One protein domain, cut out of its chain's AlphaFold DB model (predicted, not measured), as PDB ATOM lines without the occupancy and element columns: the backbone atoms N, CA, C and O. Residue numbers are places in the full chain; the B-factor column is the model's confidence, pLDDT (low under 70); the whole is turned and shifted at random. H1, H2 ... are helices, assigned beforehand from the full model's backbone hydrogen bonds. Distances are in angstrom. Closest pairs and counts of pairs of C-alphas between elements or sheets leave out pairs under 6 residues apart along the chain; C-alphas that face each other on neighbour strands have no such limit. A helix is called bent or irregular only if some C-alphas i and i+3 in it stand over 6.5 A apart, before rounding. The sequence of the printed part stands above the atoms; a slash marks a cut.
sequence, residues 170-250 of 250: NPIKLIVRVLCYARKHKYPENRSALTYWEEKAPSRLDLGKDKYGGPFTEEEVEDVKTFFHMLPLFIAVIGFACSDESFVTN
ATOM      1  N   ASN A 170      23.466 -11.963 -29.829       80.81
ATOM      2  CA  ASN A 170      24.107 -10.690 -29.490       80.81
ATOM      3  C   ASN A 170      23.751 -10.291 -28.040       80.81
ATOM      4  O   ASN A 170      22.627  -9.816 -27.816       80.81
ATOM      5  N   PRO A 171      24.680 -10.429 -27.073       81.38
ATOM      6  CA  PRO A 171      24.364 -10.227 -25.662       81.38
ATOM      7  C   PRO A 171      24.153  -8.740 -25.343       81.38
ATOM      8  O   PRO A 171      23.281  -8.376 -24.558       81.38
ATOM      9  N   ILE A 172      24.872  -7.846 -26.029       85.62
ATOM     10  CA  ILE A 172      24.768  -6.393 -25.837       85.62
ATOM     11  C   ILE A 172      23.397  -5.894 -26.291       85.62
ATOM     12  O   ILE A 172      22.744  -5.115 -25.596       85.62
ATOM     13  N   LYS A 173      22.923  -6.371 -27.447       88.25
ATOM     14  CA  LYS A 173      21.592  -6.023 -27.957       88.25
ATOM     15  C   LYS A 173      20.498  -6.480 -26.994       88.25
ATOM     16  O   LYS A 173      19.510  -5.762 -26.852       88.25
ATOM     17  N   LEU A 174      20.665  -7.629 -26.337       88.06
ATOM     18  CA  LEU A 174      19.727  -8.105 -25.320       88.06
ATOM     19  C   LEU A 174      19.706  -7.164 -24.106       88.06
ATOM     20  O   LEU A 174      18.646  -6.631 -23.785       88.06
ATOM     21  N   ILE A 175      20.873  -6.872 -23.516       89.81
ATOM     22  CA  ILE A 175      21.006  -5.963 -22.363       89.81
ATOM     23  C   ILE A 175      20.360  -4.605 -22.660       89.81
ATOM     24  O   ILE A 175      19.529  -4.125 -21.889       89.81
ATOM     25  N   VAL A 176      20.678  -3.999 -23.808       91.44
ATOM     26  CA  VAL A 176      20.118  -2.696 -24.202       91.44
ATOM     27  C   VAL A 176      18.600  -2.766 -24.357       91.44
ATOM     28  O   VAL A 176      17.899  -1.872 -23.885       91.44
ATOM     29  N   ARG A 177      18.061  -3.823 -24.979       91.81
ATOM     30  CA  ARG A 177      16.608  -3.985 -25.152       91.81
ATOM     31  C   ARG A 177      15.886  -4.133 -23.815       91.81
ATOM     32  O   ARG A 177      14.873  -3.460 -23.620       91.81
ATOM     33  N   VAL A 178      16.414  -4.948 -22.903       91.06
ATOM     34  CA  VAL A 178      15.842  -5.149 -21.563       91.06
ATOM     35  C   VAL A 178      15.890  -3.846 -20.760       91.06
ATOM     36  O   VAL A 178      14.883  -3.443 -20.178       91.06
ATOM     37  N   LEU A 179      17.006  -3.113 -20.804       90.94
ATOM     38  CA  LEU A 179      17.142  -1.811 -20.138       90.94
ATOM     39  C   LEU A 179      16.197  -0.749 -20.704       90.94
ATOM     40  O   LEU A 179      15.548  -0.026 -19.944       90.94
ATOM     41  N   CYS A 180      16.088  -0.650 -22.031       91.88
ATOM     42  CA  CYS A 180      15.158   0.271 -22.680       91.88
ATOM     43  C   CYS A 180      13.706  -0.052 -22.313       91.88
ATOM     44  O   CYS A 180      12.931   0.866 -22.033       91.88
ATOM     45  N   TYR A 181      13.346  -1.337 -22.264       90.00
ATOM     46  CA  TYR A 181      12.012  -1.765 -21.857       90.00
ATOM     47  C   TYR A 181      11.732  -1.426 -20.387       90.00
ATOM     48  O   TYR A 181      10.738  -0.760 -20.104       90.00
ATOM     49  N   ALA A 182      12.639  -1.775 -19.469       88.19
ATOM     50  CA  ALA A 182      12.513  -1.477 -18.040       88.19
ATOM     51  C   ALA A 182      12.477   0.033 -17.742       88.19
ATOM     52  O   ALA A 182      11.833   0.490 -16.792       88.19
ATOM     53  N   ARG A 183      13.150   0.849 -18.566       90.00
ATOM     54  CA  ARG A 183      13.075   2.314 -18.482       90.00
ATOM     55  C   ARG A 183      11.702   2.834 -18.908       90.00
ATOM     56  O   ARG A 183      11.193   3.737 -18.238       90.00
ATOM     57  N   LYS A 184      11.136   2.293 -19.993       88.88
ATOM     58  CA  LYS A 184       9.863   2.731 -20.589       88.88
ATOM     59  C   LYS A 184       8.648   2.297 -19.764       88.88
ATOM     60  O   LYS A 184       7.746   3.108 -19.571       88.88
ATOM     61  N   HIS A 185       8.649   1.080 -19.227       84.81
ATOM     62  CA  HIS A 185       7.521   0.533 -18.473       84.81
ATOM     63  C   HIS A 185       7.804   0.599 -16.968       84.81
ATOM     64  O   HIS A 185       8.769   0.029 -16.459       84.81
ATOM     65  N   LYS A 186       6.985   1.376 -16.247       79.19
ATOM     66  CA  LYS A 186       7.060   1.530 -14.780       79.19
ATOM     67  C   LYS A 186       6.100   0.603 -14.028       79.19
ATOM     68  O   LYS A 186       6.251   0.445 -12.822       79.19
ATOM     69  N   TYR A 187       5.138   0.019 -14.736       74.12
ATOM     70  CA  TYR A 187       4.076  -0.829 -14.203       74.12
ATOM     71  C   TYR A 187       3.904  -2.052 -15.117       74.12
ATOM     72  O   TYR A 187       4.225  -1.938 -16.304       74.12
ATOM     73  N   PRO A 188       3.442  -3.202 -14.592       67.88
ATOM     74  CA  PRO A 188       3.200  -4.399 -15.398       67.88
ATOM     75  C   PRO A 188       2.100  -4.140 -16.435       67.88
ATOM     76  O   PRO A 188       1.053  -3.596 -16.085       67.88
ATOM     77  N   GLU A 189       2.338  -4.527 -17.691       67.69
ATOM     78  CA  GLU A 189       1.369  -4.345 -18.784       67.69
ATOM     79  C   GLU A 189       0.229  -5.365 -18.703       67.69
ATOM     80  O   GLU A 189      -0.927  -4.988 -18.859       67.69
ATOM     81  N   ASN A 190       0.531  -6.629 -18.374       66.50
ATOM     82  CA  ASN A 190      -0.473  -7.670 -18.140       66.50
ATOM     83  C   ASN A 190      -0.122  -8.471 -16.883       66.50
ATOM     84  O   ASN A 190       0.869  -9.199 -16.835       66.50
ATOM     85  N   ARG A 191      -0.951  -8.353 -15.843       60.09
ATOM     86  CA  ARG A 191      -0.763  -9.097 -14.594       60.09
ATOM     87  C   ARG A 191      -1.575 -10.389 -14.646       60.09
ATOM     88  O   ARG A 191      -2.797 -10.354 -14.521       60.09
ATOM     89  N   SER A 192      -0.903 -11.521 -14.826       61.16
ATOM     90  CA  SER A 192      -1.538 -12.836 -14.701       61.16
ATOM     91  C   SER A 192      -2.121 -13.039 -13.290       61.16
ATOM     92  O   SER A 192      -1.625 -12.500 -12.302       61.16
ATOM     93  N   ALA A 193      -3.183 -13.837 -13.156       58.72
ATOM     94  CA  ALA A 193      -3.807 -14.095 -11.850       58.72
ATOM     95  C   ALA A 193      -2.866 -14.831 -10.866       58.72
ATOM     96  O   ALA A 193      -2.972 -14.659  -9.653       58.72
ATOM     97  N   LEU A 194      -1.899 -15.598 -11.386       62.44
ATOM     98  CA  LEU A 194      -0.895 -16.326 -10.601       62.44
ATOM     99  C   LEU A 194       0.131 -15.400  -9.921       62.44
ATOM    100  O   LEU A 194       0.800 -15.801  -8.974       62.44
ATOM    101  N   THR A 195       0.237 -14.144 -10.361       58.34
ATOM    102  CA  THR A 195       1.189 -13.155  -9.834       58.34
ATOM    103  C   THR A 195       0.684 -12.409  -8.591       58.34
ATOM    104  O   THR A 195       1.357 -11.502  -8.103       58.34
ATOM    105  N   TYR A 196      -0.500 -12.760  -8.071       58.16
ATOM    106  CA  TYR A 196      -1.027 -12.226  -6.804       58.16
ATOM    107  C   TYR A 196      -0.470 -12.928  -5.559       58.16
ATOM    108  O   TYR A 196      -0.532 -12.356  -4.477       58.16
ATOM    109  N   TRP A 197       0.090 -14.131  -5.714       62.66
ATOM    110  CA  TRP A 197       0.606 -14.943  -4.605       62.66
ATOM    111  C   TRP A 197       2.109 -14.750  -4.339       62.66
ATOM    112  O   TRP A 197       2.644 -15.349  -3.412       62.66
ATOM    113  N   GLU A 198       2.810 -13.929  -5.127       64.44
ATOM    114  CA  GLU A 198       4.239 -13.673  -4.923       64.44
ATOM    115  C   GLU A 198       4.477 -12.630  -3.827       64.44
ATOM    116  O   GLU A 198       4.077 -11.474  -3.947       64.44
ATOM    117  N   GLU A 199       5.186 -13.035  -2.771       59.34
ATOM    118  CA  GLU A 199       5.512 -12.181  -1.620       59.34
ATOM    119  C   GLU A 199       6.507 -11.054  -1.956       59.34
ATOM    120  O   GLU A 199       6.554 -10.033  -1.269       59.34
ATOM    121  N   LYS A 200       7.315 -11.216  -3.015       70.56
ATOM    122  CA  LYS A 200       8.324 -10.228  -3.423       70.56
ATOM    123  C   LYS A 200       7.789  -9.306  -4.511       70.56
ATOM    124  O   LYS A 200       7.380  -9.752  -5.578       70.56
ATOM    125  N   ALA A 201       7.878  -8.000  -4.262       76.56
ATOM    126  CA  ALA A 201       7.602  -6.992  -5.276       76.56
ATOM    127  C   ALA A 201       8.574  -7.153  -6.469       76.56
ATOM    128  O   ALA A 201       9.790  -7.202  -6.248       76.56
ATOM    129  N   PRO A 202       8.074  -7.225  -7.719       78.69
ATOM    130  CA  PRO A 202       8.920  -7.406  -8.894       78.69
ATOM    131  C   PRO A 202       9.814  -6.182  -9.117       78.69
ATOM    132  O   PRO A 202       9.372  -5.036  -8.982       78.69
ATOM    133  N   SER A 203      11.078  -6.406  -9.487       83.06
ATOM    134  CA  SER A 203      11.964  -5.310  -9.892       83.06
ATOM    135  C   SER A 203      11.531  -4.726 -11.244       83.06
ATOM    136  O   SER A 203      10.820  -5.356 -12.023       83.06
ATOM    137  N   ARG A 204      12.002  -3.521 -11.589       84.81
ATOM    138  CA  ARG A 204      11.681  -2.913 -12.898       84.81
ATOM    139  C   ARG A 204      12.164  -3.744 -14.090       84.81
ATOM    140  O   ARG A 204      11.572  -3.652 -15.158       84.81
ATOM    141  N   LEU A 205      13.228  -4.526 -13.907       86.81
ATOM    142  CA  LEU A 205      13.705  -5.473 -14.914       86.81
ATOM    143  C   LEU A 205      12.766  -6.682 -15.016       86.81
ATOM    144  O   LEU A 205      12.484  -7.123 -16.124       86.81
ATOM    145  N   ASP A 206      12.219  -7.157 -13.887       86.25
ATOM    146  CA  ASP A 206      11.264  -8.277 -13.855       86.25
ATOM    147  C   ASP A 206      10.001  -8.002 -14.662       86.25
ATOM    148  O   ASP A 206       9.466  -8.923 -15.266       86.25
ATOM    149  N   LEU A 207       9.565  -6.743 -14.746       85.31
ATOM    150  CA  LEU A 207       8.414  -6.353 -15.569       85.31
ATOM    151  C   LEU A 207       8.595  -6.684 -17.059       85.31
ATOM    152  O   LEU A 207       7.609  -6.771 -17.780       85.31
ATOM    153  N   GLY A 208       9.836  -6.854 -17.524       85.19
ATOM    154  CA  GLY A 208      10.136  -7.281 -18.889       85.19
ATOM    155  C   GLY A 208       9.900  -8.764 -19.159       85.19
ATOM    156  O   GLY A 208       9.887  -9.148 -20.328       85.19
ATOM    157  N   LYS A 209       9.712  -9.586 -18.122       88.50
ATOM    158  CA  LYS A 209       9.490 -11.024 -18.282       88.50
ATOM    159  C   LYS A 209       8.098 -11.301 -18.844       88.50
ATOM    160  O   LYS A 209       7.126 -10.638 -18.471       88.50
ATOM    161  N   ASP A 210       8.002 -12.365 -19.627       87.75
ATOM    162  CA  ASP A 210       6.758 -12.878 -20.213       87.75
ATOM    163  C   ASP A 210       5.658 -13.104 -19.161       87.75
ATOM    164  O   ASP A 210       4.508 -12.708 -19.339       87.75
ATOM    165  N   LYS A 211       6.029 -13.579 -17.962       83.94
ATOM    166  CA  LYS A 211       5.109 -13.748 -16.821       83.94
ATOM    167  C   LYS A 211       4.388 -12.461 -16.374       83.94
ATOM    168  O   LYS A 211       3.293 -12.544 -15.807       83.94
ATOM    169  N   TYR A 212       4.978 -11.289 -16.617       80.25
ATOM    170  CA  TYR A 212       4.388  -9.970 -16.334       80.25
ATOM    171  C   TYR A 212       3.896  -9.252 -17.610       80.25
ATOM    172  O   TYR A 212       3.600  -8.053 -17.572       80.25
ATOM    173  N   GLY A 213       3.795  -9.978 -18.731       80.50
ATOM    174  CA  GLY A 213       3.344  -9.469 -20.026       80.50
ATOM    175  C   GLY A 213       4.430  -8.807 -20.873       80.50
ATOM    176  O   GLY A 213       4.098  -8.177 -21.875       80.50
ATOM    177  N   GLY A 214       5.700  -8.907 -20.472       85.94
ATOM    178  CA  GLY A 214       6.827  -8.354 -21.216       85.94
ATOM    179  C   GLY A 214       7.336  -9.281 -22.334       85.94
ATOM    180  O   GLY A 214       7.004 -10.457 -22.374       85.94
ATOM    181  N   PRO A 215       8.152  -8.780 -23.274       89.94
ATOM    182  CA  PRO A 215       8.546  -9.523 -24.473       89.94
ATOM    183  C   PRO A 215       9.768 -10.444 -24.290       89.94
ATOM    184  O   PRO A 215      10.263 -10.969 -25.288       89.94
ATOM    185  N   PHE A 216      10.310 -10.573 -23.074       91.75
ATOM    186  CA  PHE A 216      11.547 -11.315 -22.793       91.75
ATOM    187  C   PHE A 216      11.274 -12.564 -21.960       91.75
ATOM    188  O   PHE A 216      10.359 -12.587 -21.135       91.75
ATOM    189  N   THR A 217      12.098 -13.597 -22.126       90.44
ATOM    190  CA  THR A 217      11.998 -14.799 -21.284       90.44
ATOM    191  C   THR A 217      12.508 -14.528 -19.866       90.44
ATOM    192  O   THR A 217      13.201 -13.539 -19.608       90.44
ATOM    193  N   GLU A 218      12.169 -15.405 -18.915       89.44
ATOM    194  CA  GLU A 218      12.699 -15.290 -17.549       89.44
ATOM    195  C   GLU A 218      14.233 -15.378 -17.530       89.44
ATOM    196  O   GLU A 218      14.871 -14.563 -16.868       89.44
ATOM    197  N   GLU A 219      14.805 -16.290 -18.322       88.25
ATOM    198  CA  GLU A 219      16.254 -16.473 -18.488       88.25
ATOM    199  C   GLU A 219      16.935 -15.193 -18.989       88.25
ATOM    200  O   GLU A 219      17.875 -14.706 -18.369       88.25
ATOM    201  N   GLU A 220      16.404 -14.576 -20.052       89.75
ATOM    202  CA  GLU A 220      16.983 -13.365 -20.646       89.75
ATOM    203  C   GLU A 220      17.047 -12.187 -19.662       89.75
ATOM    204  O   GLU A 220      17.984 -11.388 -19.695       89.75
ATOM    205  N   VAL A 221      16.052 -12.051 -18.781       90.81
ATOM    206  CA  VAL A 221      16.021 -10.980 -17.775       90.81
ATOM    207  C   VAL A 221      16.950 -11.289 -16.601       90.81
ATOM    208  O   VAL A 221      17.615 -10.379 -16.095       90.81
ATOM    209  N   GLU A 222      17.014 -12.546 -16.160       90.38
ATOM    210  CA  GLU A 222      17.931 -12.968 -15.093       90.38
ATOM    211  C   GLU A 222      19.403 -12.885 -15.530       90.38
ATOM    212  O   GLU A 222      20.244 -12.457 -14.734       90.38
ATOM    213  N   ASP A 223      19.718 -13.146 -16.800       88.50
ATOM    214  CA  ASP A 223      21.055 -12.928 -17.371       88.50
ATOM    215  C   ASP A 223      21.478 -11.455 -17.268       88.50
ATOM    216  O   ASP A 223      22.588 -11.135 -16.831       88.50
ATOM    217  N   VAL A 224      20.574 -10.527 -17.607       91.19
ATOM    218  CA  VAL A 224      20.841  -9.081 -17.517       91.19
ATOM    219  C   VAL A 224      21.043  -8.641 -16.068       91.19
ATOM    220  O   VAL A 224      21.938  -7.842 -15.791       91.19
ATOM    221  N   LYS A 225      20.261  -9.162 -15.117       90.44
ATOM    222  CA  LYS A 225      20.489  -8.885 -13.688       90.44
ATOM    223  C   LYS A 225      21.829  -9.430 -13.217       90.44
ATOM    224  O   LYS A 225      22.558  -8.723 -12.521       90.44
ATOM    225  N   THR A 226      22.162 -10.653 -13.614       89.44
ATOM    226  CA  THR A 226      23.436 -11.292 -13.280       89.44
ATOM    227  C   THR A 226      24.602 -10.451 -13.788       89.44
ATOM    228  O   THR A 226      25.520 -10.171 -13.022       89.44
ATOM    229  N   PHE A 227      24.528  -9.924 -15.014       88.88
ATOM    230  CA  PHE A 227      25.520  -8.981 -15.538       88.88
ATOM    231  C   PHE A 227      25.728  -7.757 -14.621       88.88
ATOM    232  O   PHE A 227      26.869  -7.401 -14.325       88.88
ATOM    233  N   PHE A 228      24.656  -7.143 -14.108       89.31
ATOM    234  CA  PHE A 228      24.770  -6.025 -13.159       89.31
ATOM    235  C   PHE A 228      25.309  -6.439 -11.788       89.31
ATOM    236  O   PHE A 228      26.073  -5.685 -11.187       89.31
ATOM    237  N   HIS A 229      24.964  -7.630 -11.300       90.75
ATOM    238  CA  HIS A 229      25.528  -8.166 -10.058       90.75
ATOM    239  C   HIS A 229      27.031  -8.457 -10.170       90.75
ATOM    240  O   HIS A 229      27.736  -8.374  -9.168       90.75
ATOM    241  N   MET A 230      27.537  -8.740 -11.373       88.88
ATOM    242  CA  MET A 230      28.969  -8.942 -11.637       88.88
ATOM    243  C   MET A 230      29.756  -7.623 -11.765       88.88
ATOM    244  O   MET A 230      30.984  -7.633 -11.711       88.88
ATOM    245  N   LEU A 231      29.085  -6.474 -11.892       89.12
ATOM    246  CA  LEU A 231      29.725  -5.171 -12.119       89.12
ATOM    247  C   LEU A 231      30.730  -4.759 -11.020       89.12
ATOM    248  O   LEU A 231      31.816  -4.295 -11.375       89.12
ATOM    249  N   PRO A 232      30.466  -4.974  -9.713       91.38
ATOM    250  CA  PRO A 232      31.460  -4.733  -8.666       91.38
ATOM    251  C   PRO A 232      32.740  -5.563  -8.836       91.38
ATOM    252  O   PRO A 232      33.826  -5.069  -8.543       91.38
ATOM    253  N   LEU A 233      32.636  -6.796  -9.347       86.62
ATOM    254  CA  LEU A 233      33.806  -7.640  -9.610       86.62
ATOM    255  C   LEU A 233      34.642  -7.077 -10.762       86.62
ATOM    256  O   LEU A 233      35.864  -7.040 -10.657       86.62
ATOM    257  N   PHE A 234      34.010  -6.569 -11.824       83.62
ATOM    258  CA  PHE A 234      34.741  -5.895 -12.901       83.62
ATOM    259  C   PHE A 234      35.463  -4.639 -12.411       83.62
ATOM    260  O   PHE A 234      36.621  -4.430 -12.767       83.62
ATOM    261  N   ILE A 235      34.828  -3.839 -11.548       87.00
ATOM    262  CA  ILE A 235      35.478  -2.677 -10.924       87.00
ATOM    263  C   ILE A 235      36.692  -3.118 -10.095       87.00
ATOM    264  O   ILE A 235      37.747  -2.496 -10.192       87.00
ATOM    265  N   ALA A 236      36.571  -4.199  -9.320       86.75
ATOM    266  CA  ALA A 236      37.678  -4.729  -8.526       86.75
ATOM    267  C   ALA A 236      38.847  -5.209  -9.401       86.75
ATOM    268  O   ALA A 236      39.998  -4.913  -9.090       86.75
ATOM    269  N   VAL A 237      38.567  -5.893 -10.516       82.38
ATOM    270  CA  VAL A 237      39.596  -6.338 -11.473       82.38
ATOM    271  C   VAL A 237      40.318  -5.149 -12.105       82.38
ATOM    272  O   VAL A 237      41.543  -5.163 -12.187       82.38
ATOM    273  N   ILE A 238      39.586  -4.106 -12.508       81.56
ATOM    274  CA  ILE A 238      40.186  -2.876 -13.048       81.56
ATOM    275  C   ILE A 238      41.058  -2.202 -11.984       81.56
ATOM    276  O   ILE A 238      42.197  -1.846 -12.264       81.56
ATOM    277  N   GLY A 239      40.554  -2.067 -10.754       82.44
ATOM    278  CA  GLY A 239      41.309  -1.484  -9.644       82.44
ATOM    279  C   GLY A 239      42.597  -2.251  -9.336       82.44
ATOM    280  O   GLY A 239      43.641  -1.633  -9.146       82.44
ATOM    281  N   PHE A 240      42.541  -3.585  -9.352       79.19
ATOM    282  CA  PHE A 240      43.717  -4.438  -9.189       79.19
ATOM    283  C   PHE A 240      44.734  -4.227 -10.318       79.19
ATOM    284  O   PHE A 240      45.903  -3.972 -10.034       79.19
ATOM    285  N   ALA A 241      44.292  -4.246 -11.579       73.50
ATOM    286  CA  ALA A 241      45.166  -4.027 -12.731       73.50
ATOM    287  C   ALA A 241      45.863  -2.654 -12.679       73.50
ATOM    288  O   ALA A 241      47.071  -2.571 -12.873       73.50
ATOM    289  N   CYS A 242      45.135  -1.589 -12.331       72.56
ATOM    290  CA  CYS A 242      45.720  -0.255 -12.172       72.56
ATOM    291  C   CYS A 242      46.700  -0.159 -10.989       72.56
ATOM    292  O   CYS A 242      47.595   0.682 -11.008       72.56
ATOM    293  N   SER A 243      46.533  -0.982  -9.948       75.31
ATOM    294  CA  SER A 243      47.440  -0.982  -8.795       75.31
ATOM    295  C   SER A 243      48.776  -1.667  -9.086       75.31
ATOM    296  O   SER A 243      49.805  -1.191  -8.610       75.31
ATOM    297  N   ASP A 244      48.784  -2.723  -9.901       63.28
ATOM    298  CA  ASP A 244      49.995  -3.483 -10.243       63.28
ATOM    299  C   ASP A 244      51.034  -2.603 -10.969       63.28
ATOM    300  O   ASP A 244      52.215  -2.599 -10.625       63.28
ATOM    301  N   GLU A 245      50.582  -1.725 -11.872       54.97
ATOM    302  CA  GLU A 245      51.460  -0.792 -12.601       54.97
ATOM    303  C   GLU A 245      52.132   0.260 -11.700       54.97
ATOM    304  O   GLU A 245      53.239   0.730 -11.984       54.97
ATOM    305  N   SER A 246      51.504   0.614 -10.575       51.31
ATOM    306  CA  SER A 246      52.046   1.611  -9.641       51.31
ATOM    307  C   SER A 246      53.187   1.085  -8.757       51.31
ATOM    308  O   SER A 246      53.970   1.881  -8.232       51.31
ATOM    309  N   PHE A 247      53.324  -0.240  -8.623       46.72
ATOM    310  CA  PHE A 247      54.428  -0.868  -7.885       46.72
ATOM    311  C   PHE A 247      55.693  -1.057  -8.727       46.72
ATOM    312  O   PHE A 247      56.776  -1.143  -8.162       46.72
ATOM    313  N   VAL A 248      55.577  -1.103 -10.055       47.84
ATOM    314  CA  VAL A 248      56.727  -1.281 -10.962       47.84
ATOM    315  C   VAL A 248      57.429   0.052 -11.268       47.84
ATOM    316  O   VAL A 248      58.588   0.068 -11.678       47.84
ATOM    317  N   THR A 249      56.751   1.180 -11.044       44.56
ATOM    318  CA  THR A 249      57.230   2.530 -11.392       44.56
ATOM    319  C   THR A 249      57.824   3.337 -10.224       44.56
ATOM    320  O   THR A 249      58.256   4.469 -10.453       44.56
ATOM    321  N   ASN A 250      57.901   2.775  -9.009       38.00
ATOM    322  CA  ASN A 250      58.602   3.356  -7.846       38.00
ATOM    323  C   ASN A 250      59.814   2.513  -7.444       38.00
ATOM    324  O   ASN A 250      60.815   3.118  -6.999       38.00
TER     325      ASN A 250
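Overview. This is residues 170 to 250 of the 250 residues of an uncharacterized protein of Amphimedon queenslandica (UniProt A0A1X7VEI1). A long helical arm, residues 229 to 250, sticks out of a small body in which H1 crosses H3a, the first arm of bent H3, with loops and short H2 beyond. The printed part has 81 residues with three named helices, H1, H2, H3, and no named strand: all helix. It is extended, with radius of gyration of the C-alphas 18.1 A and spans 65 by 29 by 20 A.

Along the chain. H1, residues 171 to 184, starts at C-alpha (24.364, -10.227, -25.662) and measures 20.1 A. H2 is residues 193 to 196, 6.1 A. H3, residues 218 to 248, was assigned as one helix by its hydrogen bonds but is bent, C-alphas 229 and 232 being 7.0 A apart: H3a, residues 218 to 229, measures 16.5 A; H3b, residues 232 to 248, measures 25.6 A, and its last C-alpha, C-alpha 248, is at (56.727, -1.281, -10.962).

Arrangement. H1, with residues 174 to 178 alone, touches H3a, about perpendicular at 86 degrees; their closest C-alphas, Ile 175 and Val 224, are 5.8 A apart. H3a and H3b stand at a shallow tilt of 33 degrees, only just short of steep. H2 and H3b are apart. Each O i to N i+4 pair is within hydrogen-bond range in H1 and H3a, 9 of 13 in H3b; H2 is too short for one.

Size, cuts and confidence. The farthest C-alphas, Ala 193 and Asn 250, are 64.9 A apart. The printed part has no cut. The link H2 to H3 is long, 21 residues. Residues 188 to 199 and 244 to 250 have pLDDT under 70.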